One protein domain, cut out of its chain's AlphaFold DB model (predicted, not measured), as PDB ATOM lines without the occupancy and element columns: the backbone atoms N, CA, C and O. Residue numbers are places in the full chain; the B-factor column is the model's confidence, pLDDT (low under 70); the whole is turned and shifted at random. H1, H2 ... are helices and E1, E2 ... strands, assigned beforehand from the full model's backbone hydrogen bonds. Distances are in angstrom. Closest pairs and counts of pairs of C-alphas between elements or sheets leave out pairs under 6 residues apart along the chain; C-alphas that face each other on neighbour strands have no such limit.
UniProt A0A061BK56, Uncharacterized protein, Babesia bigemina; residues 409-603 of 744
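AT A GLANCE: This is residues 409 to 603 of the 744 residues of an uncharacterized protein of Babesia bigemina (UniProt A0A061BK56). A thin rod is built along one very long helix, H6, with H2 and H5 running lengthwise beside its first half. H3 folds back on H2 at that end of the rod, and short H1 touches H6 at about a right angle to it; past H1 the rod thins to the last part of H6, with E1 folded back on it, and the first printed residues, 409 to 416, the C-alphas of Ser 409 and Ala 603 being 8.5 A apart; residues 422 to 427 and 593 to 598 stick out. The 195 printed residues hold six named helices and one named strand, in the order H1 H2 H3 H4 H5 H6 E1, and the class is mostly helix. The whole is extended, with a radius of gyration of the C-alphas of 28.6 A and spans of 105 by 29 by 20 A.

HOW THE PARTS SIT: H1, residues 417 to 423, touches H6, residues 534 to 592, about perpendicular at 89 degrees; their closest C-alphas are those of Leu 419 and Phe 570, 6.9 A apart. H2, residues 430 to 460, touches H6 with a shallow tilt of 15 degrees, opposite ways; only residues 537 to 555 of H6 take part, and the closest C-alphas, of Leu 447 and Ile 544, are 6.4 A apart. H2 and H3, residues 466 to 481, touch as a hairpin with a shallow tilt of 22 degrees, closest at the C-alphas of Gly 453 and Leu 476, 4.7 A. H4, residues 494 to 497, touches H2, with the C-alphas of Pro 431 and Ala 495 closest at 6.0 A. H5, residues 512 to 523, forms a hairpin with H6, and their closest C-alphas, of Met 518 and Ala 543, are 6.5 A apart. H2 and H5 are apart. The closest C-alphas of H6 and E1, residues 599 to 602, are those of Met 588 and Tyr 601, 5.7 A apart; E1 pairs with no named strand. Every O i to N i+4 pair is within hydrogen-bond range in H1, H3, H5 and H6, against 24 of 27 in H2, and H4 is too short for such a pair.

IN THESE COORDINATES: H1 is 10.0 A long from first to last C-alpha and begins at C-alpha 417 (-19.865, -28.906, 5.413). H2 is 43.1 A, H3 22.7 A, H4 5.2 A and H5 16.6 A long. H6, 86.6 A, runs from C-alpha 534 (23.274, -35.737, 40.052) to C-alpha 592 (-51.834, -40.078, -2.811). E1 is 9.0 A long.

THE WHOLE: The C-alphas farthest apart, of Pro 464 and Ser 597, are 105.4 A apart. The printed part has no cut; the links H3 to H4 and H4 to H5 are long. Model confidence is under 70 at residues 461 to 464, 468 to 469, 525 to 533 and 603.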
ATOM      1  N   SER A 409     -38.357 -27.258   1.962       77.69
ATOM      2  CA  SER A 409     -39.663 -26.638   1.663       77.69
ATOM      3  C   SER A 409     -39.625 -25.117   1.441       77.69
ATOM      4  O   SER A 409     -40.551 -24.572   0.852       77.69
ATOM      5  N   LYS A 410     -38.555 -24.430   1.863       83.19
ATOM      6  CA  LYS A 410     -38.296 -23.002   1.596       83.19
ATOM      7  C   LYS A 410     -37.346 -22.794   0.405       83.19
ATOM      8  O   LYS A 410     -36.688 -21.762   0.313       83.19
ATOM      9  N   ASN A 411     -37.195 -23.806  -0.455       83.75
ATOM     10  CA  ASN A 411     -36.257 -23.852  -1.584       83.75
ATOM     11  C   ASN A 411     -34.779 -23.561  -1.216       83.75
ATOM     12  O   ASN A 411     -33.960 -23.215  -2.067       83.75
ATOM     13  N   SER A 412     -34.417 -23.706   0.062       88.81
ATOM     14  CA  SER A 412     -33.053 -23.499   0.559       88.81
ATOM     15  C   SER A 412     -32.293 -24.828   0.562       88.81
ATOM     16  O   SER A 412     -32.889 -25.872   0.829       88.81
ATOM     17  N   GLY A 413     -30.995 -24.806   0.251       91.19
ATOM     18  CA  GLY A 413     -30.143 -26.002   0.293       91.19
ATOM     19  C   GLY A 413     -29.859 -26.475   1.721       91.19
ATOM     20  O   GLY A 413     -29.924 -25.677   2.658       91.19
ATOM     21  N   VAL A 414     -29.515 -27.754   1.895       92.94
ATOM     22  CA  VAL A 414     -29.027 -28.267   3.184       92.94
ATOM     23  C   VAL A 414     -27.529 -27.989   3.307       92.94
ATOM     24  O   VAL A 414     -26.747 -28.355   2.434       92.94
ATOM     25  N   ALA A 415     -27.119 -27.350   4.403       91.19
ATOM     26  CA  ALA A 415     -25.710 -27.189   4.738       91.19
ATOM     27  C   ALA A 415     -25.191 -28.456   5.437       91.19
ATOM     28  O   ALA A 415     -25.683 -28.816   6.507       91.19
ATOM     29  N   ALA A 416     -24.198 -29.106   4.831       91.44
ATOM     30  CA  ALA A 416     -23.495 -30.259   5.392       91.44
ATOM     31  C   ALA A 416     -21.975 -30.167   5.106       91.44
ATOM     32  O   ALA A 416     -21.455 -30.906   4.266       91.44
ATOM     33  N   PRO A 417     -21.275 -29.175   5.697       91.00
ATOM     34  CA  PRO A 417     -19.865 -28.906   5.413       91.00
ATOM     35  C   PRO A 417     -18.914 -30.048   5.797       91.00
ATOM     36  O   PRO A 417     -17.949 -30.264   5.066       91.00
ATOM     37  N   LEU A 418     -19.164 -30.781   6.890       88.00
ATOM     38  CA  LEU A 418     -18.309 -31.898   7.296       88.00
ATOM     39  C   LEU A 418     -18.514 -33.112   6.381       88.00
ATOM     40  O   LEU A 418     -17.534 -33.675   5.903       88.00
ATOM     41  N   LEU A 419     -19.764 -33.490   6.086       87.62
ATOM     42  CA  LEU A 419     -20.055 -34.584   5.153       87.62
ATOM     43  C   LEU A 419     -19.485 -34.297   3.762       87.62
ATOM     44  O   LEU A 419     -18.884 -35.186   3.166       87.62
ATOM     45  N   LYS A 420     -19.623 -33.056   3.276       90.00
ATOM     46  CA  LYS A 420     -19.047 -32.641   1.994       90.00
ATOM     47  C   LYS A 420     -17.527 -32.785   1.982       90.00
ATOM     48  O   LYS A 420     -16.986 -33.386   1.065       90.00
ATOM     49  N   ALA A 421     -16.846 -32.287   3.012       86.75
ATOM     50  CA  ALA A 421     -15.391 -32.367   3.081       86.75
ATOM     51  C   ALA A 421     -14.864 -33.811   3.229       86.75
ATOM     52  O   ALA A 421     -13.729 -34.072   2.859       86.75
ATOM     53  N   ILE A 422     -15.683 -34.753   3.720       84.06
ATOM     54  CA  ILE A 422     -15.381 -36.198   3.715       84.06
ATOM     55  C   ILE A 422     -15.568 -36.824   2.315       84.06
ATOM     56  O   ILE A 422     -14.879 -37.788   1.989       84.06
ATOM     57  N   GLY A 423     -16.512 -36.321   1.509       80.38
ATOM     58  CA  GLY A 423     -16.758 -36.785   0.135       80.38
ATOM     59  C   GLY A 423     -15.819 -36.184  -0.919       80.38
ATOM     60  O   GLY A 423     -15.568 -36.809  -1.950       80.38
ATOM     61  N   ASP A 424     -15.293 -34.985  -0.662       80.38
ATOM     62  CA  ASP A 424     -14.276 -34.325  -1.483       80.38
ATOM     63  C   ASP A 424     -12.890 -35.005  -1.318       80.38
ATOM     64  O   ASP A 424     -12.629 -35.742  -0.370       80.38
ATOM     65  N   SER A 425     -11.954 -34.763  -2.243       70.44
ATOM     66  CA  SER A 425     -10.629 -35.421  -2.258       70.44
ATOM     67  C   SER A 425      -9.608 -34.879  -1.241       70.44
ATOM     68  O   SER A 425      -8.451 -35.303  -1.235       70.44
ATOM     69  N   THR A 426     -10.006 -33.924  -0.404       71.31
ATOM     70  CA  THR A 426      -9.160 -33.253   0.593       71.31
ATOM     71  C   THR A 426      -9.439 -33.800   1.986       71.31
ATOM     72  O   THR A 426     -10.575 -33.708   2.431       71.31
ATOM     73  N   ASP A 427      -8.422 -34.284   2.709       78.69
ATOM     74  CA  ASP A 427      -8.596 -34.751   4.094       78.69
ATOM     75  C   ASP A 427      -9.088 -33.602   5.007       78.69
ATOM     76  O   ASP A 427      -8.308 -32.676   5.285       78.69
ATOM     77  N   PRO A 428     -10.339 -33.648   5.514       82.81
ATOM     78  CA  PRO A 428     -10.886 -32.594   6.367       82.81
ATOM     79  C   PRO A 428     -10.130 -32.464   7.694       82.81
ATOM     80  O   PRO A 428     -10.175 -31.417   8.336       82.81
ATOM     81  N   PHE A 429      -9.405 -33.503   8.114       85.94
ATOM     82  CA  PHE A 429      -8.685 -33.544   9.383       85.94
ATOM     83  C   PHE A 429      -7.225 -33.070   9.269       85.94
ATOM     84  O   PHE A 429      -6.489 -33.109  10.259       85.94
ATOM     85  N   THR A 430      -6.821 -32.527   8.112       86.56
ATOM     86  CA  THR A 430      -5.490 -31.927   7.881       86.56
ATOM     87  C   THR A 430      -5.045 -30.939   8.982       86.56
ATOM     88  O   THR A 430      -3.891 -31.019   9.409       86.56
ATOM     89  N   PRO A 431      -5.893 -30.036   9.526       87.19
ATOM     90  CA  PRO A 431      -5.475 -29.156  10.624       87.19
ATOM     91  C   PRO A 431      -5.119 -29.906  11.919       87.19
ATOM     92  O   PRO A 431      -4.208 -29.499  12.638       87.19
ATOM     93  N   ILE A 432      -5.789 -31.029  12.202       86.19
ATOM     94  CA  ILE A 432      -5.543 -31.862  13.390       86.19
ATOM     95  C   ILE A 432      -4.225 -32.630  13.231       86.19
ATOM     96  O   ILE A 432      -3.403 -32.658  14.151       86.19
ATOM     97  N   THR A 433      -3.979 -33.220  12.056       85.44
ATOM     98  CA  THR A 433      -2.716 -33.923  11.778       85.44
ATOM     99  C   THR A 433      -1.530 -32.955  11.757       85.44
ATOM    100  O   THR A 433      -0.478 -33.270  12.318       85.44
ATOM    101  N   ALA A 434      -1.712 -31.739  11.229       89.19
ATOM    102  CA  ALA A 434      -0.725 -30.664  11.301       89.19
ATOM    103  C   ALA A 434      -0.441 -30.218  12.749       89.19
ATOM    104  O   ALA A 434       0.724 -30.051  13.116       89.19
ATOM    105  N   TYR A 435      -1.469 -30.071  13.591       91.31
ATOM    106  CA  TYR A 435      -1.312 -29.707  15.003       91.31
ATOM    107  C   TYR A 435      -0.451 -30.723  15.765       91.31
ATOM    108  O   TYR A 435       0.584 -30.362  16.332       91.31
ATOM    109  N   PHE A 436      -0.815 -32.008  15.716       89.00
ATOM    110  CA  PHE A 436      -0.053 -33.067  16.382       89.00
ATOM    111  C   PHE A 436       1.336 -33.280  15.759       89.00
ATOM    112  O   PHE A 436       2.301 -33.535  16.482       89.00
ATOM    113  N   GLY A 437       1.479 -33.109  14.440       89.50
ATOM    114  CA  GLY A 437       2.773 -33.130  13.753       89.50
ATOM    115  C   GLY A 437       3.712 -32.016  14.229       89.50
ATOM    116  O   GLY A 437       4.892 -32.270  14.497       89.50
ATOM    117  N   ASN A 438       3.190 -30.802  14.415       91.31
ATOM    118  CA  ASN A 438       3.935 -29.676  14.975       91.31
ATOM    119  C   ASN A 438       4.266 -29.897  16.458       91.31
ATOM    120  O   ASN A 438       5.411 -29.706  16.856       91.31
ATOM    121  N   LEU A 439       3.321 -30.379  17.267       91.19
ATOM    122  CA  LEU A 439       3.542 -30.675  18.688       91.19
ATOM    123  C   LEU A 439       4.640 -31.741  18.881       91.19
ATOM    124  O   LEU A 439       5.549 -31.580  19.699       91.19
ATOM    125  N   ASN A 440       4.625 -32.794  18.061       89.69
ATOM    126  CA  ASN A 440       5.659 -33.824  18.068       89.69
ATOM    127  C   ASN A 440       7.031 -33.285  17.610       89.69
ATOM    128  O   ASN A 440       8.046 -33.530  18.263       89.69
ATOM    129  N   SER A 441       7.080 -32.535  16.505       91.31
ATOM    130  CA  SER A 441       8.342 -32.066  15.907       91.31
ATOM    131  C   SER A 441       8.989 -30.878  16.629       91.31
ATOM    132  O   SER A 441      10.217 -30.790  16.643       91.31
ATOM    133  N   LYS A 442       8.198 -29.995  17.250       90.81
ATOM    134  CA  LYS A 442       8.674 -28.782  17.931       90.81
ATOM    135  C   LYS A 442       8.840 -28.930  19.440       90.81
ATOM    136  O   LYS A 442       9.758 -28.330  19.996       90.81
ATOM    137  N   VAL A 443       7.988 -29.722  20.099       91.94
ATOM    138  CA  VAL A 443       8.008 -29.901  21.562       91.94
ATOM    139  C   VAL A 443       8.611 -31.261  21.922       91.94
ATOM    140  O   VAL A 443       9.720 -31.312  22.455       91.94
ATOM    141  N   ILE A 444       7.953 -32.375  21.570       90.69
ATOM    142  CA  ILE A 444       8.391 -33.728  21.981       90.69
ATOM    143  C   ILE A 444       9.802 -34.069  21.481       90.69
ATOM    144  O   ILE A 444      10.602 -34.634  22.230       90.69
ATOM    145  N   LYS A 445      10.147 -33.695  20.244       90.62
ATOM    146  CA  LYS A 445      11.494 -33.902  19.693       90.62
ATOM    147  C   LYS A 445      12.573 -33.197  20.526       90.62
ATOM    148  O   LYS A 445      13.569 -33.833  20.859       90.62
ATOM    149  N   LYS A 446      12.355 -31.937  20.925       90.31
ATOM    150  CA  LYS A 446      13.310 -31.179  21.756       90.31
ATOM    151  C   LYS A 446      13.449 -31.780  23.157       90.31
ATOM    152  O   LYS A 446      14.563 -31.886  23.664       90.31
ATOM    153  N   LEU A 447      12.348 -32.249  23.757       90.69
ATOM    154  CA  LEU A 447      12.394 -32.996  25.024       90.69
ATOM    155  C   LEU A 447      13.251 -34.266  24.885       90.69
ATOM    156  O   LEU A 447      14.088 -34.531  25.746       90.69
ATOM    157  N   ARG A 448      13.100 -35.021  23.787       88.06
ATOM    158  CA  ARG A 448      13.903 -36.224  23.508       88.06
ATOM    159  C   ARG A 448      15.388 -35.900  23.327       88.06
ATOM    160  O   ARG A 448      16.219 -36.540  23.962       88.06
ATOM    161  N   GLU A 449      15.722 -34.892  22.525       88.81
ATOM    162  CA  GLU A 449      17.107 -34.443  22.311       88.81
ATOM    163  C   GLU A 449      17.771 -33.999  23.628       88.81
ATOM    164  O   GLU A 449      18.932 -34.329  23.883       88.81
ATOM    165  N   ALA A 450      17.022 -33.328  24.510       87.44
ATOM    166  CA  ALA A 450      17.474 -32.973  25.850       87.44
ATOM    167  C   ALA A 450      17.670 -34.199  26.764       87.44
ATOM    168  O   ALA A 450      18.706 -34.297  27.424       87.44
ATOM    169  N   MET A 451      16.736 -35.161  26.778       86.25
ATOM    170  CA  MET A 451      16.889 -36.423  27.524       86.25
ATOM    171  C   MET A 451      18.113 -37.222  27.049       86.25
ATOM    172  O   MET A 451      18.893 -37.696  27.874       86.25
ATOM    173  N   GLU A 452      18.327 -37.329  25.735       84.31
ATOM    174  CA  GLU A 452      19.517 -37.965  25.156       84.31
ATOM    175  C   GLU A 452      20.809 -37.241  25.548       84.31
ATOM    176  O   GLU A 452      21.815 -37.890  25.840       84.31
ATOM    177  N   GLY A 453      20.788 -35.905  25.564       82.31
ATOM    178  CA  GLY A 453      21.890 -35.081  26.055       82.31
ATOM    179  C   GLY A 453      22.212 -35.381  27.518       82.31
ATOM    180  O   GLY A 453      23.370 -35.629  27.847       82.31
ATOM    181  N   ILE A 454      21.196 -35.427  28.388       81.19
ATOM    182  CA  ILE A 454      21.359 -35.745  29.817       81.19
ATOM    183  C   ILE A 454      21.909 -37.165  29.998       81.19
ATOM    184  O   ILE A 454      22.859 -37.349  30.755       81.19
ATOM    185  N   ALA A 455      21.380 -38.158  29.278       80.50
ATOM    186  CA  ALA A 455      21.854 -39.540  29.354       80.50
ATOM    187  C   ALA A 455      23.329 -39.676  28.925       80.50
ATOM    188  O   ALA A 455      24.125 -40.284  29.644       80.50
ATOM    189  N   LYS A 456      23.717 -39.055  27.799       77.12
ATOM    190  CA  LYS A 456      25.112 -39.014  27.320       77.12
ATOM    191  C   LYS A 456      26.024 -38.278  28.307       77.12
ATOM    192  O   LYS A 456      27.099 -38.779  28.628       77.12
ATOM    193  N   GLY A 457      25.569 -37.148  28.852       74.06
ATOM    194  CA  GLY A 457      26.282 -36.393  29.885       74.06
ATOM    195  C   GLY A 457      26.544 -37.222  31.145       74.06
ATOM    196  O   GLY A 457      27.685 -37.313  31.585       74.06
ATOM    197  N   ILE A 458      25.523 -37.895  31.690       73.94
ATOM    198  CA  ILE A 458      25.661 -38.776  32.865       73.94
ATOM    199  C   ILE A 458      26.665 -39.904  32.598       73.94
ATOM    200  O   ILE A 458      27.517 -40.165  33.445       73.94
ATOM    201  N   ALA A 459      26.602 -40.543  31.425       72.19
ATOM    202  CA  ALA A 459      27.519 -41.623  31.063       72.19
ATOM    203  C   ALA A 459      28.985 -41.159  30.938       72.19
ATOM    204  O   ALA A 459      29.898 -41.911  31.269       72.19
ATOM    205  N   MET A 460      29.222 -39.923  30.481       70.81
ATOM    206  CA  MET A 460      30.570 -39.391  30.232       70.81
ATOM    207  C   MET A 460      31.180 -38.629  31.420       70.81
ATOM    208  O   MET A 460      32.403 -38.525  31.499       70.81
ATOM    209  N   LEU A 461      30.374 -38.173  32.388       65.12
ATOM    210  CA  LEU A 461      30.843 -37.505  33.618       65.12
ATOM    211  C   LEU A 461      31.710 -38.401  34.529       65.12
ATOM    212  O   LEU A 461      32.399 -37.884  35.405       65.12
ATOM    213  N   GLY A 462      31.703 -39.723  34.321       61.12
ATOM    214  CA  GLY A 462      32.607 -40.676  34.979       61.12
ATOM    215  C   GLY A 462      33.933 -40.930  34.243       61.12
ATOM    216  O   GLY A 462      34.723 -41.755  34.695       61.12
ATOM    217  N   SER A 463      34.180 -40.276  33.101       66.31
ATOM    218  CA  SER A 463      35.387 -40.498  32.296       66.31
ATOM    219  C   SER A 463      36.641 -39.911  32.964       66.31
ATOM    220  O   SER A 463      36.638 -38.729  33.317       66.31
ATOM    221  N   PRO A 464      37.758 -40.663  33.069       62.22
ATOM    222  CA  PRO A 464      39.036 -40.116  33.527       62.22
ATOM    223  C   PRO A 464      39.689 -39.175  32.496       62.22
ATOM    224  O   PRO A 464      40.620 -38.448  32.838       62.22
ATOM    225  N   ASN A 465      39.221 -39.166  31.240       75.31
ATOM    226  CA  ASN A 465      39.691 -38.229  30.221       75.31
ATOM    227  C   ASN A 465      38.879 -36.924  30.284       75.31
ATOM    228  O   ASN A 465      37.695 -36.885  29.933       75.31
ATOM    229  N   LYS A 466      39.556 -35.849  30.699       70.00
ATOM    230  CA  LYS A 466      38.977 -34.517  30.882       70.00
ATOM    231  C   LYS A 466      38.403 -33.925  29.589       70.00
ATOM    232  O   LYS A 466      37.304 -33.383  29.635       70.00
ATOM    233  N   ASP A 467      39.080 -34.078  28.452       71.75
ATOM    234  CA  ASP A 467      38.644 -33.483  27.180       71.75
ATOM    235  C   ASP A 467      37.338 -34.122  26.675       71.75
ATOM    236  O   ASP A 467      36.472 -33.447  26.116       71.75
ATOM    237  N   ILE A 468      37.151 -35.421  26.948       69.94
ATOM    238  CA  ILE A 468      35.896 -36.138  26.675       69.94
ATOM    239  C   ILE A 468      34.766 -35.603  27.569       69.94
ATOM    240  O   ILE A 468      33.663 -35.364  27.079       69.94
ATOM    241  N   SER A 469      35.039 -35.370  28.857       69.38
ATOM    242  CA  SER A 469      34.056 -34.826  29.807       69.38
ATOM    243  C   SER A 469      33.650 -33.383  29.466       69.38
ATOM    244  O   SER A 469      32.459 -33.078  29.379       69.38
ATOM    245  N   ASP A 470      34.615 -32.507  29.166       73.06
ATOM    246  CA  ASP A 470      34.356 -31.111  28.791       73.06
ATOM    247  C   ASP A 470      33.580 -31.017  27.455       73.06
ATOM    248  O   ASP A 470      32.654 -30.208  27.323       73.06
ATOM    249  N   SER A 471      33.874 -31.897  26.486       75.94
ATOM    250  CA  SER A 471      33.113 -32.022  25.231       75.94
ATOM    251  C   SER A 471      31.666 -32.489  25.466       75.94
ATOM    252  O   SER A 471      30.723 -31.885  24.946       75.94
ATOM    253  N   ALA A 472      31.463 -33.501  26.316       74.19
ATOM    254  CA  ALA A 472      30.135 -34.009  26.666       74.19
ATOM    255  C   ALA A 472      29.267 -32.959  27.384       74.19
ATOM    256  O   ALA A 472      28.078 -32.825  27.096       74.19
ATOM    257  N   ILE A 473      29.865 -32.162  28.278       74.31
ATOM    258  CA  ILE A 473      29.184 -31.047  28.955       74.31
ATOM    259  C   ILE A 473      28.787 -29.953  27.949       74.31
ATOM    260  O   ILE A 473      27.721 -29.347  28.092       74.31
ATOM    261  N   LYS A 474      29.596 -29.705  26.911       78.88
ATOM    262  CA  LYS A 474      29.271 -28.751  25.836       78.88
ATOM    263  C   LYS A 474      28.100 -29.232  24.966       78.88
ATOM    264  O   LYS A 474      27.195 -28.443  24.697       78.88
ATOM    265  N   ASP A 475      28.081 -30.509  24.576       80.00
ATOM    266  CA  ASP A 475      26.967 -31.126  23.831       80.00
ATOM    267  C   ASP A 475      25.660 -31.128  24.648       80.00
ATOM    268  O   ASP A 475      24.613 -30.710  24.149       80.00
ATOM    269  N   LEU A 476      25.734 -31.488  25.937       81.50
ATOM    270  CA  LEU A 476      24.615 -31.388  26.878       81.50
ATOM    271  C   LEU A 476      24.041 -29.963  26.918       81.50
ATOM    272  O   LEU A 476      22.838 -29.785  26.741       81.50
ATOM    273  N   LYS A 477      24.886 -28.943  27.113       78.00
ATOM    274  CA  LYS A 477      24.444 -27.538  27.163       78.00
ATOM    275  C   LYS A 477      23.759 -27.094  25.872       78.00
ATOM    276  O   LYS A 477      22.712 -26.457  25.945       78.00
ATOM    277  N   SER A 478      24.303 -27.478  24.718       82.19
ATOM    278  CA  SER A 478      23.704 -27.197  23.406       82.19
ATOM    279  C   SER A 478      22.273 -27.747  23.303       82.19
ATOM    280  O   SER A 478      21.346 -27.028  22.936       82.19
ATOM    281  N   LYS A 479      22.066 -29.004  23.720       84.31
ATOM    282  CA  LYS A 479      20.753 -29.674  23.685       84.31
ATOM    283  C   LYS A 479      19.756 -29.105  24.691       84.31
ATOM    284  O   LYS A 479      18.574 -28.996  24.381       84.31
ATOM    285  N   LEU A 480      20.220 -28.701  25.873       84.50
ATOM    286  CA  LEU A 480      19.367 -28.067  26.881       84.50
ATOM    287  C   LEU A 480      18.915 -26.658  26.483       84.50
ATOM    288  O   LEU A 480      17.786 -26.285  26.793       84.50
ATOM    289  N   HIS A 481      19.738 -25.902  25.748       81.94
ATOM    290  CA  HIS A 481      19.378 -24.560  25.273       81.94
ATOM    291  C   HIS A 481      18.100 -24.569  24.408       81.94
ATOM    292  O   HIS A 481      17.322 -23.614  24.437       81.94
ATOM    293  N   GLY A 482      17.825 -25.671  23.696       79.94
ATOM    294  CA  GLY A 482      16.593 -25.854  22.924       79.94
ATOM    295  C   GLY A 482      15.300 -25.849  23.757       79.94
ATOM    296  O   GLY A 482      14.227 -25.631  23.193       79.94
ATOM    297  N   LEU A 483      15.385 -26.050  25.079       85.56
ATOM    298  CA  LEU A 483      14.238 -26.033  25.994       85.56
ATOM    299  C   LEU A 483      13.917 -24.644  26.568       85.56
ATOM    300  O   LEU A 483      12.813 -24.450  27.072       85.56
ATOM    301  N   GLU A 484      14.838 -23.676  26.499       81.19
ATOM    302  CA  GLU A 484      14.661 -22.361  27.144       81.19
ATOM    303  C   GLU A 484      13.531 -21.510  26.543       81.19
ATOM    304  O   GLU A 484      13.041 -20.599  27.210       81.19
ATOM    305  N   SER A 485      13.117 -21.826  25.310       83.81
ATOM    306  CA  SER A 485      12.044 -21.152  24.562       83.81
ATOM    307  C   SER A 485      10.984 -22.143  24.054       83.81
ATOM    308  O   SER A 485      10.386 -21.944  22.996       83.81
ATOM    309  N   ILE A 486      10.768 -23.258  24.765       87.69
ATOM    310  CA  ILE A 486       9.810 -24.295  24.336       87.69
ATOM    311  C   ILE A 486       8.344 -23.826  24.385       87.69
ATOM    312  O   ILE A 486       7.507 -24.357  23.662       87.69
ATOM    313  N   GLU A 487       8.040 -22.799  25.185       88.06
ATOM    314  CA  GLU A 487       6.716 -22.163  25.265       88.06
ATOM    315  C   GLU A 487       6.301 -21.487  23.948       88.06
ATOM    316  O   GLU A 487       5.198 -21.720  23.465       88.06
ATOM    317  N   SER A 488       7.212 -20.752  23.297       87.25
ATOM    318  CA  SER A 488       6.972 -20.078  22.009       87.25
ATOM    319  C   SER A 488       6.886 -21.027  20.805       87.25
ATOM    320  O   SER A 488       6.703 -20.591  19.674       87.25
ATOM    321  N   GLU A 489       7.063 -22.328  21.036       88.81
ATOM    322  CA  GLU A 489       7.046 -23.379  20.014       88.81
ATOM    323  C   GLU A 489       5.797 -24.269  20.104       88.81
ATOM    324  O   GLU A 489       5.626 -25.181  19.291       88.81
ATOM    325  N   VAL A 490       4.913 -23.995  21.070       90.75
ATOM    326  CA  VAL A 490       3.591 -24.616  21.163       90.75
ATOM    327  C   VAL A 490       2.743 -24.188  19.953       90.75
ATOM    328  O   VAL A 490       2.633 -22.990  19.690       90.75
ATOM    329  N   PRO A 491       2.132 -25.123  19.202       90.06
ATOM    330  CA  PRO A 491       1.260 -24.768  18.082       90.06
ATOM    331  C   PRO A 491      -0.052 -24.131  18.560       90.06
ATOM    332  O   PRO A 491      -0.625 -24.564  19.563       90.06
ATOM    333  N   GLU A 492      -0.568 -23.156  17.809       88.31
ATOM    334  CA  GLU A 492      -1.905 -22.598  18.049       88.31
ATOM    335  C   GLU A 492      -3.008 -23.636  17.792       88.31
ATOM    336  O   GLU A 492      -2.921 -24.442  16.863       88.31
ATOM    337  N   ILE A 493      -4.063 -23.601  18.611       87.94
ATOM    338  CA  ILE A 493      -5.200 -24.534  18.543       87.94
ATOM    339  C   ILE A 493      -6.366 -24.023  17.673       87.94
ATOM    340  O   ILE A 493      -7.216 -24.808  17.257       87.94
ATOM    341  N   SER A 494      -6.362 -22.734  17.324       84.12
ATOM    342  CA  SER A 494      -7.417 -22.009  16.589       84.12
ATOM    343  C   SER A 494      -7.885 -22.696  15.294       84.12
ATOM    344  O   SER A 494      -9.071 -22.677  14.964       84.12
ATOM    345  N   ALA A 495      -6.977 -23.366  14.578       77.19
ATOM    346  CA  ALA A 495      -7.286 -24.104  13.350       77.19
ATOM    347  C   ALA A 495      -8.131 -25.381  13.566       77.19
ATOM    348  O   ALA A 495      -8.719 -25.893  12.612       77.19
ATOM    349  N   ILE A 496      -8.198 -25.902  14.795       79.88
ATOM    350  CA  ILE A 496      -9.051 -27.039  15.181       79.88
ATOM    351  C   ILE A 496     -10.437 -26.544  15.631       79.88
ATOM    352  O   ILE A 496     -11.444 -27.175  15.316       79.88
ATOM    353  N   GLU A 497     -10.500 -25.383  16.292       74.06
ATOM    354  CA  GLU A 497     -11.715 -24.836  16.923       74.06
ATOM    355  C   GLU A 497     -12.879 -24.561  15.954       74.06
ATOM    356  O   GLU A 497     -14.032 -24.557  16.385       74.06
ATOM    357  N   GLN A 498     -12.596 -24.349  14.662       70.56
ATOM    358  CA  GLN A 498     -13.581 -23.961  13.634       70.56
ATOM    359  C   GLN A 498     -13.731 -24.984  12.486       70.56
ATOM    360  O   GLN A 498     -14.256 -24.671  11.412       70.56
ATOM    361  N   LEU A 499     -13.244 -26.212  12.676       79.88
ATOM    362  CA  LEU A 499     -13.055 -27.188  11.600       79.88
ATOM    363  C   LEU A 499     -14.395 -27.683  11.010       79.88
ATOM    364  O   LEU A 499     -15.183 -28.356  11.670       79.88
ATOM    365  N   HIS A 500     -14.667 -27.332   9.747       81.62
ATOM    366  CA  HIS A 500     -15.870 -27.705   8.978       81.62
ATOM    367  C   HIS A 500     -17.218 -27.503   9.705       81.62
ATOM    368  O   HIS A 500     -18.135 -28.314   9.593       81.62
ATOM    369  N   GLY A 501     -17.365 -26.396  10.439       75.06
ATOM    370  CA  GLY A 501     -18.609 -26.066  11.149       75.06
ATOM    371  C   GLY A 501     -18.830 -26.857  12.441       75.06
ATOM    372  O   GLY A 501     -19.910 -26.770  13.034       75.06
ATOM    373  N   MET A 502     -17.818 -27.606  12.885       81.19
ATOM    374  CA  MET A 502     -17.687 -28.027  14.272       81.19
ATOM    375  C   MET A 502     -17.271 -26.845  15.148       81.19
ATOM    376  O   MET A 502     -16.675 -25.878  14.679       81.19
ATOM    377  N   SER A 503     -17.569 -26.968  16.435       75.44
ATOM    378  CA  SER A 503     -16.967 -26.173  17.498       75.44
ATOM    379  C   SER A 503     -16.323 -27.159  18.468       75.44
ATOM    380  O   SER A 503     -16.952 -28.161  18.823       75.44
ATOM    381  N   THR A 504     -15.066 -26.934  18.839       77.62
ATOM    382  CA  THR A 504     -14.374 -27.695  19.891       77.62
ATOM    383  C   THR A 504     -13.895 -26.718  20.951       77.62
ATOM    384  O   THR A 504     -13.102 -25.833  20.645       77.62
ATOM    385  N   GLU A 505     -14.349 -26.888  22.190       78.25
ATOM    386  CA  GLU A 505     -13.903 -26.081  23.326       78.25
ATOM    387  C   GLU A 505     -12.736 -26.795  24.020       78.25
ATOM    388  O   GLU A 505     -12.937 -27.743  24.778       78.25
ATOM    389  N   VAL A 506     -11.501 -26.374  23.732       83.94
ATOM    390  CA  VAL A 506     -10.284 -26.924  24.353       83.94
ATOM    391  C   VAL A 506      -9.340 -25.781  24.704       83.94
ATOM    392  O   VAL A 506      -9.076 -24.909  23.885       83.94
ATOM    393  N   SER A 507      -8.813 -25.774  25.928       85.50
ATOM    394  CA  SER A 507      -7.844 -24.755  26.351       85.50
ATOM    395  C   SER A 507      -6.512 -24.918  25.615       85.50
ATOM    396  O   SER A 507      -6.064 -26.037  25.391       85.50
ATOM    397  N   ALA A 508      -5.837 -23.819  25.277       89.00
ATOM    398  CA  ALA A 508      -4.504 -23.882  24.681       89.00
ATOM    399  C   ALA A 508      -3.464 -24.474  25.657       89.00
ATOM    400  O   ALA A 508      -3.465 -24.164  26.852       89.00
ATOM    401  N   LEU A 509      -2.535 -25.285  25.138       91.56
ATOM    402  CA  LEU A 509      -1.441 -25.862  25.923       91.56
ATOM    403  C   LEU A 509      -0.537 -24.754  26.484       91.56
ATOM    404  O   LEU A 509       0.122 -24.038  25.736       91.56
ATOM    405  N   ASN A 510      -0.447 -24.653  27.810       90.69
ATOM    406  CA  ASN A 510       0.401 -23.670  28.478       90.69
ATOM    407  C   ASN A 510       1.655 -24.329  29.074       90.69
ATOM    408  O   ASN A 510       1.565 -25.111  30.021       90.69
ATOM    409  N   LEU A 511       2.832 -23.984  28.535       92.19
ATOM    410  CA  LEU A 511       4.134 -24.463  29.021       92.19
ATOM    411  C   LEU A 511       4.961 -23.400  29.777       92.19
ATOM    412  O   LEU A 511       6.077 -23.703  30.201       92.19
ATOM    413  N   GLN A 512       4.430 -22.189  29.988       90.00
ATOM    414  CA  GLN A 512       5.175 -21.021  30.487       90.00
ATOM    415  C   GLN A 512       5.867 -21.267  31.840       90.00
ATOM    416  O   GLN A 512       7.034 -20.924  32.051       90.00
ATOM    417  N   SER A 513       5.146 -21.881  32.782       89.38
ATOM    418  CA  SER A 513       5.653 -22.191  34.124       89.38
ATOM    419  C   SER A 513       6.791 -23.214  34.076       89.38
ATOM    420  O   SER A 513       7.820 -23.031  34.731       89.38
ATOM    421  N   TYR A 514       6.648 -24.254  33.251       89.31
ATOM    422  CA  TYR A 514       7.664 -25.286  33.063       89.31
ATOM    423  C   TYR A 514       8.915 -24.746  32.367       89.31
ATOM    424  O   TYR A 514      10.023 -25.019  32.823       89.31
ATOM    425  N   ALA A 515       8.760 -23.954  31.304       87.38
ATOM    426  CA  ALA A 515       9.874 -23.332  30.590       87.38
ATOM    427  C   ALA A 515      10.660 -22.372  31.501       87.38
ATOM    428  O   ALA A 515      11.886 -22.475  31.597       87.38
ATOM    429  N   THR A 516       9.961 -21.532  32.272       89.31
ATOM    430  CA  THR A 516      10.570 -20.653  33.288       89.31
ATOM    431  C   THR A 516      11.354 -21.454  34.335       89.31
ATOM    432  O   THR A 516      12.500 -21.122  34.656       89.31
ATOM    433  N   TYR A 517      10.777 -22.550  34.844       88.19
ATOM    434  CA  TYR A 517      11.444 -23.422  35.810       88.19
ATOM    435  C   TYR A 517      12.678 -24.114  35.211       88.19
ATOM    436  O   TYR A 517      13.754 -24.051  35.811       88.19
ATOM    437  N   MET A 518      12.570 -24.693  34.010       86.94
ATOM    438  CA  MET A 518      13.690 -25.322  33.301       86.94
ATOM    439  C   MET A 518      14.820 -24.326  33.037       86.94
ATOM    440  O   MET A 518      15.968 -24.631  33.347       86.94
ATOM    441  N   LYS A 519      14.518 -23.105  32.580       86.88
ATOM    442  CA  LYS A 519      15.510 -22.034  32.393       86.88
ATOM    443  C   LYS A 519      16.249 -21.690  33.694       86.88
ATOM    444  O   LYS A 519      17.463 -21.487  33.685       86.88
ATOM    445  N   SER A 520      15.551 -21.713  34.835       85.12
ATOM    446  CA  SER A 520      16.161 -21.532  36.164       85.12
ATOM    447  C   SER A 520      17.053 -22.701  36.618       85.12
ATOM    448  O   SER A 520      17.932 -22.508  37.459       85.12
ATOM    449  N   LEU A 521      16.833 -23.912  36.093       82.62
ATOM    450  CA  LEU A 521      17.680 -25.084  36.339       82.62
ATOM    451  C   LEU A 521      18.889 -25.106  35.393       82.62
ATOM    452  O   LEU A 521      20.000 -25.387  35.834       82.62
ATOM    453  N   ILE A 522      18.690 -24.761  34.118       81.31
ATOM    454  CA  ILE A 522      19.738 -24.713  33.089       81.31
ATOM    455  C   ILE A 522      20.777 -23.633  33.427       81.31
ATOM    456  O   ILE A 522      21.980 -23.904  33.391       81.31
ATOM    457  N   SER A 523      20.352 -22.445  33.869       79.50
ATOM    458  CA  SER A 523      21.282 -21.385  34.289       79.50
ATOM    459  C   SER A 523      22.172 -21.804  35.470       79.50
ATOM    460  O   SER A 523      23.363 -21.490  35.487       79.50
ATOM    461  N   LYS A 524      21.663 -22.623  36.403       75.88
ATOM    462  CA  LYS A 524      22.435 -23.183  37.533       75.88
ATOM    463  C   LYS A 524      23.502 -24.211  37.119       75.88
ATOM    464  O   LYS A 524      24.386 -24.512  37.919       75.88
ATOM    465  N   LEU A 525      23.492 -24.705  35.877       69.44
ATOM    466  CA  LEU A 525      24.557 -25.549  35.301       69.44
ATOM    467  C   LEU A 525      25.745 -24.726  34.740       69.44
ATOM    468  O   LEU A 525      26.631 -25.265  34.062       69.44
ATOM    469  N   THR A 526      25.770 -23.411  34.985       56.47
ATOM    470  CA  THR A 526      26.634 -22.459  34.270       56.47
ATOM    471  C   THR A 526      27.437 -21.585  35.237       56.47
ATOM    472  O   THR A 526      27.112 -20.418  35.442       56.47
ATOM    473  N   PRO A 527      28.511 -22.138  35.838       53.53
ATOM    474  CA  PRO A 527      29.812 -21.539  35.507       53.53
ATOM    475  C   PRO A 527      31.022 -22.493  35.378       53.53
ATOM    476  O   PRO A 527      32.057 -22.041  34.904       53.53
ATOM    477  N   SER A 528      30.964 -23.778  35.770       55.31
ATOM    478  CA  SER A 528      32.167 -24.645  35.794       55.31
ATOM    479  C   SER A 528      31.884 -26.130  35.498       55.31
ATOM    480  O   SER A 528      30.891 -26.657  35.999       55.31
ATOM    481  N   PRO A 529      32.762 -26.857  34.767       50.59
ATOM    482  CA  PRO A 529      32.623 -28.306  34.544       50.59
ATOM    483  C   PRO A 529      32.537 -29.147  35.827       50.59
ATOM    484  O   PRO A 529      31.977 -30.237  35.819       50.59
ATOM    485  N   LYS A 530      33.055 -28.638  36.955       53.94
ATOM    486  CA  LYS A 530      33.091 -29.350  38.246       53.94
ATOM    487  C   LYS A 530      31.790 -29.271  39.069       53.94
ATOM    488  O   LYS A 530      31.765 -29.812  40.169       53.94
ATOM    489  N   SER A 531      30.734 -28.594  38.597       54.22
ATOM    490  CA  SER A 531      29.534 -28.290  39.412       54.22
ATOM    491  C   SER A 531      28.230 -28.991  38.994       54.22
ATOM    492  O   SER A 531      27.179 -28.728  39.586       54.22
ATOM    493  N   VAL A 532      28.250 -29.874  37.990       62.91
ATOM    494  CA  VAL A 532      27.048 -30.614  37.559       62.91
ATOM    495  C   VAL A 532      26.760 -31.753  38.541       62.91
ATOM    496  O   VAL A 532      27.383 -32.809  38.493       62.91
ATOM    497  N   SER A 533      25.811 -31.541  39.458       68.06
ATOM    498  CA  SER A 533      25.406 -32.555  40.435       68.06
ATOM    499  C   SER A 533      24.341 -33.502  39.867       68.06
ATOM    500  O   SER A 533      23.481 -33.102  39.076       68.06
ATOM    501  N   LYS A 534      24.336 -34.755  40.345       70.69
ATOM    502  CA  LYS A 534      23.274 -35.737  40.052       70.69
ATOM    503  C   LYS A 534      21.882 -35.192  40.402       70.69
ATOM    504  O   LYS A 534      20.936 -35.427  39.658       70.69
ATOM    505  N   ALA A 535      21.772 -34.425  41.490       73.50
ATOM    506  CA  ALA A 535      20.522 -33.805  41.923       73.50
ATOM    507  C   ALA A 535      20.011 -32.751  40.924       73.50
ATOM    508  O   ALA A 535      18.829 -32.756  40.604       73.50
ATOM    509  N   HIS A 536      20.887 -31.905  40.363       74.88
ATOM    510  CA  HIS A 536      20.489 -30.922  39.346       74.88
ATOM    511  C   HIS A 536      19.983 -31.594  38.061       74.88
ATOM    512  O   HIS A 536      18.959 -31.183  37.516       74.88
ATOM    513  N   LEU A 537      20.652 -32.661  37.607       76.62
ATOM    514  CA  LEU A 537      20.205 -33.436  36.444       76.62
ATOM    515  C   LEU A 537      18.883 -34.172  36.713       76.62
ATOM    516  O   LEU A 537      18.024 -34.210  35.840       76.62
ATOM    517  N   GLN A 538      18.680 -34.695  37.926       81.19
ATOM    518  CA  GLN A 538      17.418 -35.325  38.324       81.19
ATOM    519  C   GLN A 538      16.259 -34.314  38.388       81.19
ATOM    520  O   GLN A 538      15.181 -34.600  37.875       81.19
ATOM    521  N   SER A 539      16.472 -33.113  38.939       84.44
ATOM    522  CA  SER A 539      15.465 -32.039  38.916       84.44
ATOM    523  C   SER A 539      15.087 -31.631  37.489       84.44
ATOM    524  O   SER A 539      13.916 -31.382  37.211       84.44
ATOM    525  N   LEU A 540      16.062 -31.602  36.575       84.38
ATOM    526  CA  LEU A 540      15.829 -31.280  35.169       84.38
ATOM    527  C   LEU A 540      15.080 -32.401  34.431       84.38
ATOM    528  O   LEU A 540      14.142 -32.109  33.698       84.38
ATOM    529  N   LEU A 541      15.422 -33.672  34.670       84.31
ATOM    530  CA  LEU A 541      14.667 -34.817  34.140       84.31
ATOM    531  C   LEU A 541      13.212 -34.812  34.625       84.31
ATOM    532  O   LEU A 541      12.309 -35.014  33.817       84.31
ATOM    533  N   ASN A 542      12.973 -34.508  35.904       87.31
ATOM    534  CA  ASN A 542      11.620 -34.368  36.444       87.31
ATOM    535  C   ASN A 542      10.850 -33.223  35.758       87.31
ATOM    536  O   ASN A 542       9.684 -33.397  35.413       87.31
ATOM    537  N   ALA A 543      11.497 -32.077  35.509       87.12
ATOM    538  CA  ALA A 543      10.878 -30.956  34.799       87.12
ATOM    539  C   ALA A 543      10.514 -31.315  33.346       87.12
ATOM    540  O   ALA A 543       9.395 -31.054  32.914       87.12
ATOM    541  N   ILE A 544      11.422 -31.971  32.614       88.75
ATOM    542  CA  ILE A 544      11.178 -32.460  31.247       88.75
ATOM    543  C   ILE A 544      10.040 -33.499  31.239       88.75
ATOM    544  O   ILE A 544       9.181 -33.458  30.359       88.75
ATOM    545  N   SER A 545       9.992 -34.396  32.232       85.00
ATOM    546  CA  SER A 545       8.913 -35.379  32.391       85.00
ATOM    547  C   SER A 545       7.556 -34.709  32.609       85.00
ATOM    548  O   SER A 545       6.579 -35.112  31.986       85.00
ATOM    549  N   ALA A 546       7.492 -33.657  33.430       89.62
ATOM    550  CA  ALA A 546       6.253 -32.922  33.681       89.62
ATOM    551  C   ALA A 546       5.745 -32.172  32.431       89.62
ATOM    552  O   ALA A 546       4.539 -32.115  32.197       89.62
ATOM    553  N   VAL A 547       6.642 -31.666  31.570       89.62
ATOM    554  CA  VAL A 547       6.251 -31.131  30.249       89.62
ATOM    555  C   VAL A 547       5.710 -32.247  29.353       89.62
ATOM    556  O   VAL A 547       4.672 -32.064  28.725       89.62
ATOM    557  N   ALA A 548       6.365 -33.410  29.304       86.88
ATOM    558  CA  ALA A 548       5.885 -34.543  28.510       86.88
ATOM    559  C   ALA A 548       4.495 -35.030  28.970       86.88
ATOM    560  O   ALA A 548       3.634 -35.300  28.134       86.88
ATOM    561  N   GLU A 549       4.251 -35.074  30.282       88.75
ATOM    562  CA  GLU A 549       2.949 -35.392  30.876       88.75
ATOM    563  C   GLU A 549       1.884 -34.344  30.516       88.75
ATOM    564  O   GLU A 549       0.813 -34.706  30.029       88.75
ATOM    565  N   ALA A 550       2.194 -33.048  30.652       89.94
ATOM    566  CA  ALA A 550       1.286 -31.962  30.273       89.94
ATOM    567  C   ALA A 550       0.926 -31.996  28.775       89.94
ATOM    568  O   ALA A 550      -0.244 -31.868  28.417       89.94
ATOM    569  N   VAL A 551       1.910 -32.237  27.900       90.19
ATOM    570  CA  VAL A 551       1.701 -32.400  26.452       90.19
ATOM    571  C   VAL A 551       0.841 -33.630  26.155       90.19
ATOM    572  O   VAL A 551      -0.043 -33.564  25.299       90.19
ATOM    573  N   SER A 552       1.067 -34.746  26.855       85.69
ATOM    574  CA  SER A 552       0.296 -35.976  26.660       85.69
ATOM    575  C   SER A 552      -1.157 -35.820  27.110       85.69
ATOM    576  O   SER A 552      -2.055 -36.211  26.367       85.69
ATOM    577  N   LYS A 553      -1.396 -35.219  28.282       88.31
ATOM    578  CA  LYS A 553      -2.740 -34.943  28.803       88.31
ATOM    579  C   LYS A 553      -3.510 -33.986  27.891       88.31
ATOM    580  O   LYS A 553      -4.632 -34.286  27.502       88.31
ATOM    581  N   HIS A 554      -2.879 -32.885  27.479       90.56
ATOM    582  CA  HIS A 554      -3.463 -31.951  26.513       90.56
ATOM    583  C   HIS A 554      -3.797 -32.639  25.181       90.56
ATOM    584  O   HIS A 554      -4.861 -32.424  24.613       90.56
ATOM    585  N   SER A 555      -2.922 -33.527  24.698       87.25
ATOM    586  CA  SER A 555      -3.178 -34.289  23.468       87.25
ATOM    587  C   SER A 555      -4.398 -35.209  23.587       87.25
ATOM    588  O   SER A 555      -5.158 -35.345  22.629       87.25
ATOM    589  N   GLU A 556      -4.608 -35.817  24.758       84.69
ATOM    590  CA  GLU A 556      -5.792 -36.626  25.058       84.69
ATOM    591  C   GLU A 556      -7.070 -35.771  25.118       84.69
ATOM    592  O   GLU A 556      -8.093 -36.160  24.554       84.69
ATOM    593  N   GLU A 557      -7.007 -34.598  25.756       88.62
ATOM    594  CA  GLU A 557      -8.115 -33.635  25.853       88.62
ATOM    595  C   GLU A 557      -8.534 -33.114  24.467       88.62
ATOM    596  O   GLU A 557      -9.713 -33.202  24.115       88.62
ATOM    597  N   VAL A 558      -7.573 -32.687  23.634       87.00
ATOM    598  CA  VAL A 558      -7.809 -32.300  22.229       87.00
ATOM    599  C   VAL A 558      -8.462 -33.439  21.450       87.00
ATOM    600  O   VAL A 558      -9.475 -33.229  20.781       87.00
ATOM    601  N   LEU A 559      -7.912 -34.657  21.532       84.25
ATOM    602  CA  LEU A 559      -8.416 -35.794  20.762       84.25
ATOM    603  C   LEU A 559      -9.848 -36.169  21.174       84.25
ATOM    604  O   LEU A 559     -10.679 -36.434  20.305       84.25
ATOM    605  N   LYS A 560     -10.157 -36.163  22.477       84.50
ATOM    606  CA  LYS A 560     -11.510 -36.413  22.999       84.50
ATOM    607  C   LYS A 560     -12.514 -35.385  22.483       84.50
ATOM    608  O   LYS A 560     -13.499 -35.782  21.863       84.50
ATOM    609  N   ALA A 561     -12.232 -34.094  22.662       85.44
ATOM    610  CA  ALA A 561     -13.118 -33.019  22.220       85.44
ATOM    611  C   ALA A 561     -13.356 -33.055  20.700       85.44
ATOM    612  O   ALA A 561     -14.495 -32.978  20.244       85.44
ATOM    613  N   VAL A 562     -12.300 -33.270  19.906       84.81
ATOM    614  CA  VAL A 562     -12.404 -33.423  18.445       84.81
ATOM    615  C   VAL A 562     -13.279 -34.622  18.064       84.81
ATOM    616  O   VAL A 562     -14.181 -34.480  17.241       84.81
ATOM    617  N   MET A 563     -13.077 -35.796  18.674       79.12
ATOM    618  CA  MET A 563     -13.908 -36.979  18.396       79.12
ATOM    619  C   MET A 563     -15.385 -36.768  18.760       79.12
ATOM    620  O   MET A 563     -16.271 -37.260  18.054       79.12
ATOM    621  N   GLU A 564     -15.671 -36.056  19.849       82.31
ATOM    622  CA  GLU A 564     -17.035 -35.734  20.272       82.31
ATOM    623  C   GLU A 564     -17.708 -34.746  19.313       82.31
ATOM    624  O   GLU A 564     -18.830 -35.008  18.859       82.31
ATOM    625  N   SER A 565     -17.010 -33.684  18.905       83.38
ATOM    626  CA  SER A 565     -17.528 -32.719  17.932       83.38
ATOM    627  C   SER A 565     -17.734 -33.332  16.544       83.38
ATOM    628  O   SER A 565     -18.772 -33.068  15.934       83.38
ATOM    629  N   ILE A 566     -16.851 -34.235  16.086       81.88
ATOM    630  CA  ILE A 566     -17.046 -35.007  14.841       81.88
ATOM    631  C   ILE A 566     -18.341 -35.818  14.918       81.88
ATOM    632  O   ILE A 566     -19.191 -35.715  14.033       81.88
ATOM    633  N   ARG A 567     -18.542 -36.592  15.995       79.38
ATOM    634  CA  ARG A 567     -19.761 -37.403  16.187       79.38
ATOM    635  C   ARG A 567     -21.023 -36.538  16.233       79.38
ATOM    636  O   ARG A 567     -22.040 -36.902  15.636       79.38
ATOM    637  N   SER A 568     -20.959 -35.403  16.928       81.19
ATOM    638  CA  SER A 568     -22.071 -34.459  17.073       81.19
ATOM    639  C   SER A 568     -22.462 -33.830  15.730       81.19
ATOM    640  O   SER A 568     -23.625 -33.902  15.319       81.19
ATOM    641  N   GLN A 569     -21.486 -33.289  14.996       85.00
ATOM    642  CA  GLN A 569     -21.713 -32.628  13.713       85.00
ATOM    643  C   GLN A 569     -22.139 -33.625  12.625       85.00
ATOM    644  O   GLN A 569     -23.116 -33.366  11.927       85.00
ATOM    645  N   PHE A 570     -21.517 -34.806  12.544       80.69
ATOM    646  CA  PHE A 570     -21.920 -35.874  11.618       80.69
ATOM    647  C   PHE A 570     -23.392 -36.279  11.823       80.69
ATOM    648  O   PHE A 570     -24.177 -36.325  10.874       80.69
ATOM    649  N   LYS A 571     -23.816 -36.472  13.083       80.69
ATOM    650  CA  LYS A 571     -25.219 -36.762  13.437       80.69
ATOM    651  C   LYS A 571     -26.168 -35.618  13.053       80.69
ATOM    652  O   LYS A 571     -27.269 -35.875  12.561       80.69
ATOM    653  N   LYS A 572     -25.766 -34.366  13.283       84.62
ATOM    654  CA  LYS A 572     -26.539 -33.154  12.959       84.62
ATOM    655  C   LYS A 572     -26.727 -32.978  11.452       84.62
ATOM    656  O   LYS A 572     -27.849 -32.711  11.015       84.62
ATOM    657  N   GLU A 573     -25.675 -33.162  10.661       88.00
ATOM    658  CA  GLU A 573     -25.719 -33.040   9.202       88.00
ATOM    659  C   GLU A 573     -26.546 -34.167   8.569       88.00
ATOM    660  O   GLU A 573     -27.503 -33.875   7.850       88.00
ATOM    661  N   ILE A 574     -26.304 -35.435   8.941       81.25
ATOM    662  CA  ILE A 574     -27.128 -36.571   8.486       81.25
ATOM    663  C   ILE A 574     -28.599 -36.368   8.855       81.25
ATOM    664  O   ILE A 574     -29.468 -36.567   8.010       81.25
ATOM    665  N   SER A 575     -28.900 -35.937  10.088       81.19
ATOM    666  CA  SER A 575     -30.284 -35.672  10.505       81.19
ATOM    667  C   SER A 575     -30.929 -34.550   9.689       81.19
ATOM    668  O   SER A 575     -32.125 -34.607   9.412       81.19
ATOM    669  N   SER A 576     -30.160 -33.533   9.297       85.56
ATOM    670  CA  SER A 576     -30.661 -32.407   8.501       85.56
ATOM    671  C   SER A 576     -30.977 -32.826   7.064       85.56
ATOM    672  O   SER A 576     -32.053 -32.503   6.561       85.56
ATOM    673  N   VAL A 577     -30.092 -33.604   6.429       82.62
ATOM    674  CA  VAL A 577     -30.313 -34.150   5.078       82.62
ATOM    675  C   VAL A 577     -31.481 -35.140   5.071       82.62
ATOM    676  O   VAL A 577     -32.414 -34.994   4.276       82.62
ATOM    677  N   SER A 578     -31.491 -36.111   5.990       77.88
ATOM    678  CA  SER A 578     -32.510 -37.165   6.019       77.88
ATOM    679  C   SER A 578     -33.913 -36.633   6.321       77.88
ATOM    680  O   SER A 578     -34.874 -37.097   5.708       77.88
ATOM    681  N   LYS A 579     -34.054 -35.599   7.167       85.25
ATOM    682  CA  LYS A 579     -35.337 -34.902   7.390       85.25
ATOM    683  C   LYS A 579     -35.908 -34.283   6.115       85.25
ATOM    684  O   LYS A 579     -37.117 -34.354   5.908       85.25
ATOM    685  N   VAL A 580     -35.072 -33.691   5.256       87.88
ATOM    686  CA  VAL A 580     -35.535 -33.084   3.995       87.88
ATOM    687  C   VAL A 580     -35.960 -34.153   2.988       87.88
ATOM    688  O   VAL A 580     -37.004 -34.001   2.356       87.88
ATOM    689  N   ILE A 581     -35.214 -35.256   2.884       84.00
ATOM    690  CA  ILE A 581     -35.590 -36.400   2.036       84.00
ATOM    691  C   ILE A 581     -36.903 -37.029   2.536       84.00
ATOM    692  O   ILE A 581     -37.837 -37.220   1.756       84.00
ATOM    693  N   TYR A 582     -37.028 -37.264   3.845       78.50
ATOM    694  CA  TYR A 582     -38.243 -37.808   4.457       78.50
ATOM    695  C   TYR A 582     -39.466 -36.905   4.239       78.50
ATOM    696  O   TYR A 582     -40.540 -37.402   3.908       78.50
ATOM    697  N   ALA A 583     -39.311 -35.580   4.339       85.50
ATOM    698  CA  ALA A 583     -40.393 -34.636   4.066       85.50
ATOM    699  C   ALA A 583     -40.917 -34.728   2.618       85.50
ATOM    700  O   ALA A 583     -42.119 -34.587   2.399       85.50
ATOM    701  N   LYS A 584     -40.053 -35.020   1.633       86.62
ATOM    702  CA  LYS A 584     -40.469 -35.250   0.234       86.62
ATOM    703  C   LYS A 584     -41.260 -36.551   0.083       86.62
ATOM    704  O   LYS A 584     -42.289 -36.559  -0.587       86.62
ATOM    705  N   ILE A 585     -40.838 -37.622   0.760       80.88
ATOM    706  CA  ILE A 585     -41.570 -38.901   0.798       80.88
ATOM    707  C   ILE A 585     -42.946 -38.722   1.458       80.88
ATOM    708  O   ILE A 585     -43.956 -39.162   0.911       80.88
ATOM    709  N   ALA A 586     -43.008 -38.013   2.588       81.12
ATOM    710  CA  ALA A 586     -44.263 -37.679   3.257       81.12
ATOM    711  C   ALA A 586     -45.188 -36.830   2.364       81.12
ATOM    712  O   ALA A 586     -46.389 -37.075   2.328       81.12
ATOM    713  N   ASN A 587     -44.644 -35.889   1.584       87.81
ATOM    714  CA  ASN A 587     -45.434 -35.097   0.641       87.81
ATOM    715  C   ASN A 587     -46.035 -35.949  -0.494       87.81
ATOM    716  O   ASN A 587     -47.200 -35.766  -0.836       87.81
ATOM    717  N   MET A 588     -45.287 -36.923  -1.032       84.50
ATOM    718  CA  MET A 588     -45.829 -37.880  -2.010       84.50
ATOM    719  C   MET A 588     -46.968 -38.718  -1.417       84.50
ATOM    720  O   MET A 588     -48.006 -38.870  -2.060       84.50
ATOM    721  N   LYS A 589     -46.810 -39.204  -0.176       80.38
ATOM    722  CA  LYS A 589     -47.879 -39.907   0.548       80.38
ATOM    723  C   LYS A 589     -49.126 -39.022   0.690       80.38
ATOM    724  O   LYS A 589     -50.219 -39.453   0.334       80.38
ATOM    725  N   ASN A 590     -48.951 -37.780   1.140       86.62
ATOM    726  CA  ASN A 590     -50.053 -36.830   1.292       86.62
ATOM    727  C   ASN A 590     -50.779 -36.573  -0.037       86.62
ATOM    728  O   ASN A 590     -51.992 -36.413  -0.023       86.62
ATOM    729  N   GLY A 591     -50.071 -36.562  -1.174       85.88
ATOM    730  CA  GLY A 591     -50.679 -36.422  -2.501       85.88
ATOM    731  C   GLY A 591     -51.520 -37.629  -2.917       85.88
ATOM    732  O   GLY A 591     -52.625 -37.461  -3.431       85.88
ATOM    733  N   ILE A 592     -51.056 -38.844  -2.611       78.44
ATOM    734  CA  ILE A 592     -51.834 -40.078  -2.811       78.44
ATOM    735  C   ILE A 592     -53.140 -40.031  -2.001       78.44
ATOM    736  O   ILE A 592     -54.206 -40.327  -2.536       78.44
ATOM    737  N   GLU A 593     -53.070 -39.595  -0.743       84.25
ATOM    738  CA  GLU A 593     -54.214 -39.482   0.176       84.25
ATOM    739  C   GLU A 593     -55.049 -38.193  -0.030       84.25
ATOM    740  O   GLU A 593     -56.062 -37.993   0.642       84.25
ATOM    741  N   SER A 594     -54.654 -37.301  -0.950       90.75
ATOM    742  CA  SER A 594     -55.255 -35.970  -1.096       90.75
ATOM    743  C   SER A 594     -56.580 -35.973  -1.860       90.75
ATOM    744  O   SER A 594     -56.713 -36.574  -2.927       90.75
ATOM    745  N   PHE A 595     -57.524 -35.167  -1.368       92.38
ATOM    746  CA  PHE A 595     -58.764 -34.797  -2.057       92.38
ATOM    747  C   PHE A 595     -58.672 -33.434  -2.787       92.38
ATOM    748  O   PHE A 595     -59.694 -32.815  -3.072       92.38
ATOM    749  N   SER A 596     -57.461 -32.943  -3.090       91.94
ATOM    750  CA  SER A 596     -57.235 -31.713  -3.876       91.94
ATOM    751  C   SER A 596     -57.227 -31.978  -5.386       91.94
ATOM    752  O   SER A 596     -56.722 -33.004  -5.837       91.94
ATOM    753  N   SER A 597     -57.741 -31.039  -6.183       89.38
ATOM    754  CA  SER A 597     -57.615 -31.035  -7.652       89.38
ATOM    755  C   SER A 597     -56.251 -30.544  -8.150       89.38
ATOM    756  O   SER A 597     -55.888 -30.824  -9.287       89.38
ATOM    757  N   ASP A 598     -55.497 -29.840  -7.304       92.31
ATOM    758  CA  ASP A 598     -54.214 -29.211  -7.636       92.31
ATOM    759  C   ASP A 598     -53.212 -29.442  -6.489       92.31
ATOM    760  O   ASP A 598     -52.826 -28.534  -5.749       92.31
ATOM    761  N   PHE A 599     -52.857 -30.708  -6.258       93.12
ATOM    762  CA  PHE A 599     -51.869 -31.101  -5.258       93.12
ATOM    763  C   PHE A 599     -50.440 -30.922  -5.792       93.12
ATOM    764  O   PHE A 599     -50.100 -31.316  -6.906       93.12
ATOM    765  N   ASN A 600     -49.572 -30.345  -4.963       92.00
ATOM    766  CA  ASN A 600     -48.168 -30.101  -5.276       92.00
ATOM    767  C   ASN A 600     -47.324 -31.301  -4.809       92.00
ATOM    768  O   ASN A 600     -47.015 -31.408  -3.623       92.00
ATOM    769  N   TYR A 601     -46.958 -32.207  -5.721       87.62
ATOM    770  CA  TYR A 601     -46.106 -33.368  -5.410       87.62
ATOM    771  C   TYR A 601     -44.628 -32.968  -5.274       87.62
ATOM    772  O   TYR A 601     -43.911 -33.488  -4.414       87.62
ATOM    773  N   ALA A 602     -44.193 -32.004  -6.086       80.06
ATOM    774  CA  ALA A 602     -42.934 -31.275  -5.967       80.06
ATOM    775  C   ALA A 602     -43.130 -29.835  -6.476       80.06
ATOM    776  O   ALA A 602     -44.108 -29.564  -7.166       80.06
ATOM    777  N   ALA A 603     -42.194 -28.924  -6.173       68.69
ATOM    778  CA  ALA A 603     -42.325 -27.460  -6.340       68.69
ATOM    779  C   ALA A 603     -42.729 -26.930  -7.743       68.69
ATOM    780  O   ALA A 603     -43.035 -25.752  -7.892       68.69
TER     781      ALA A 603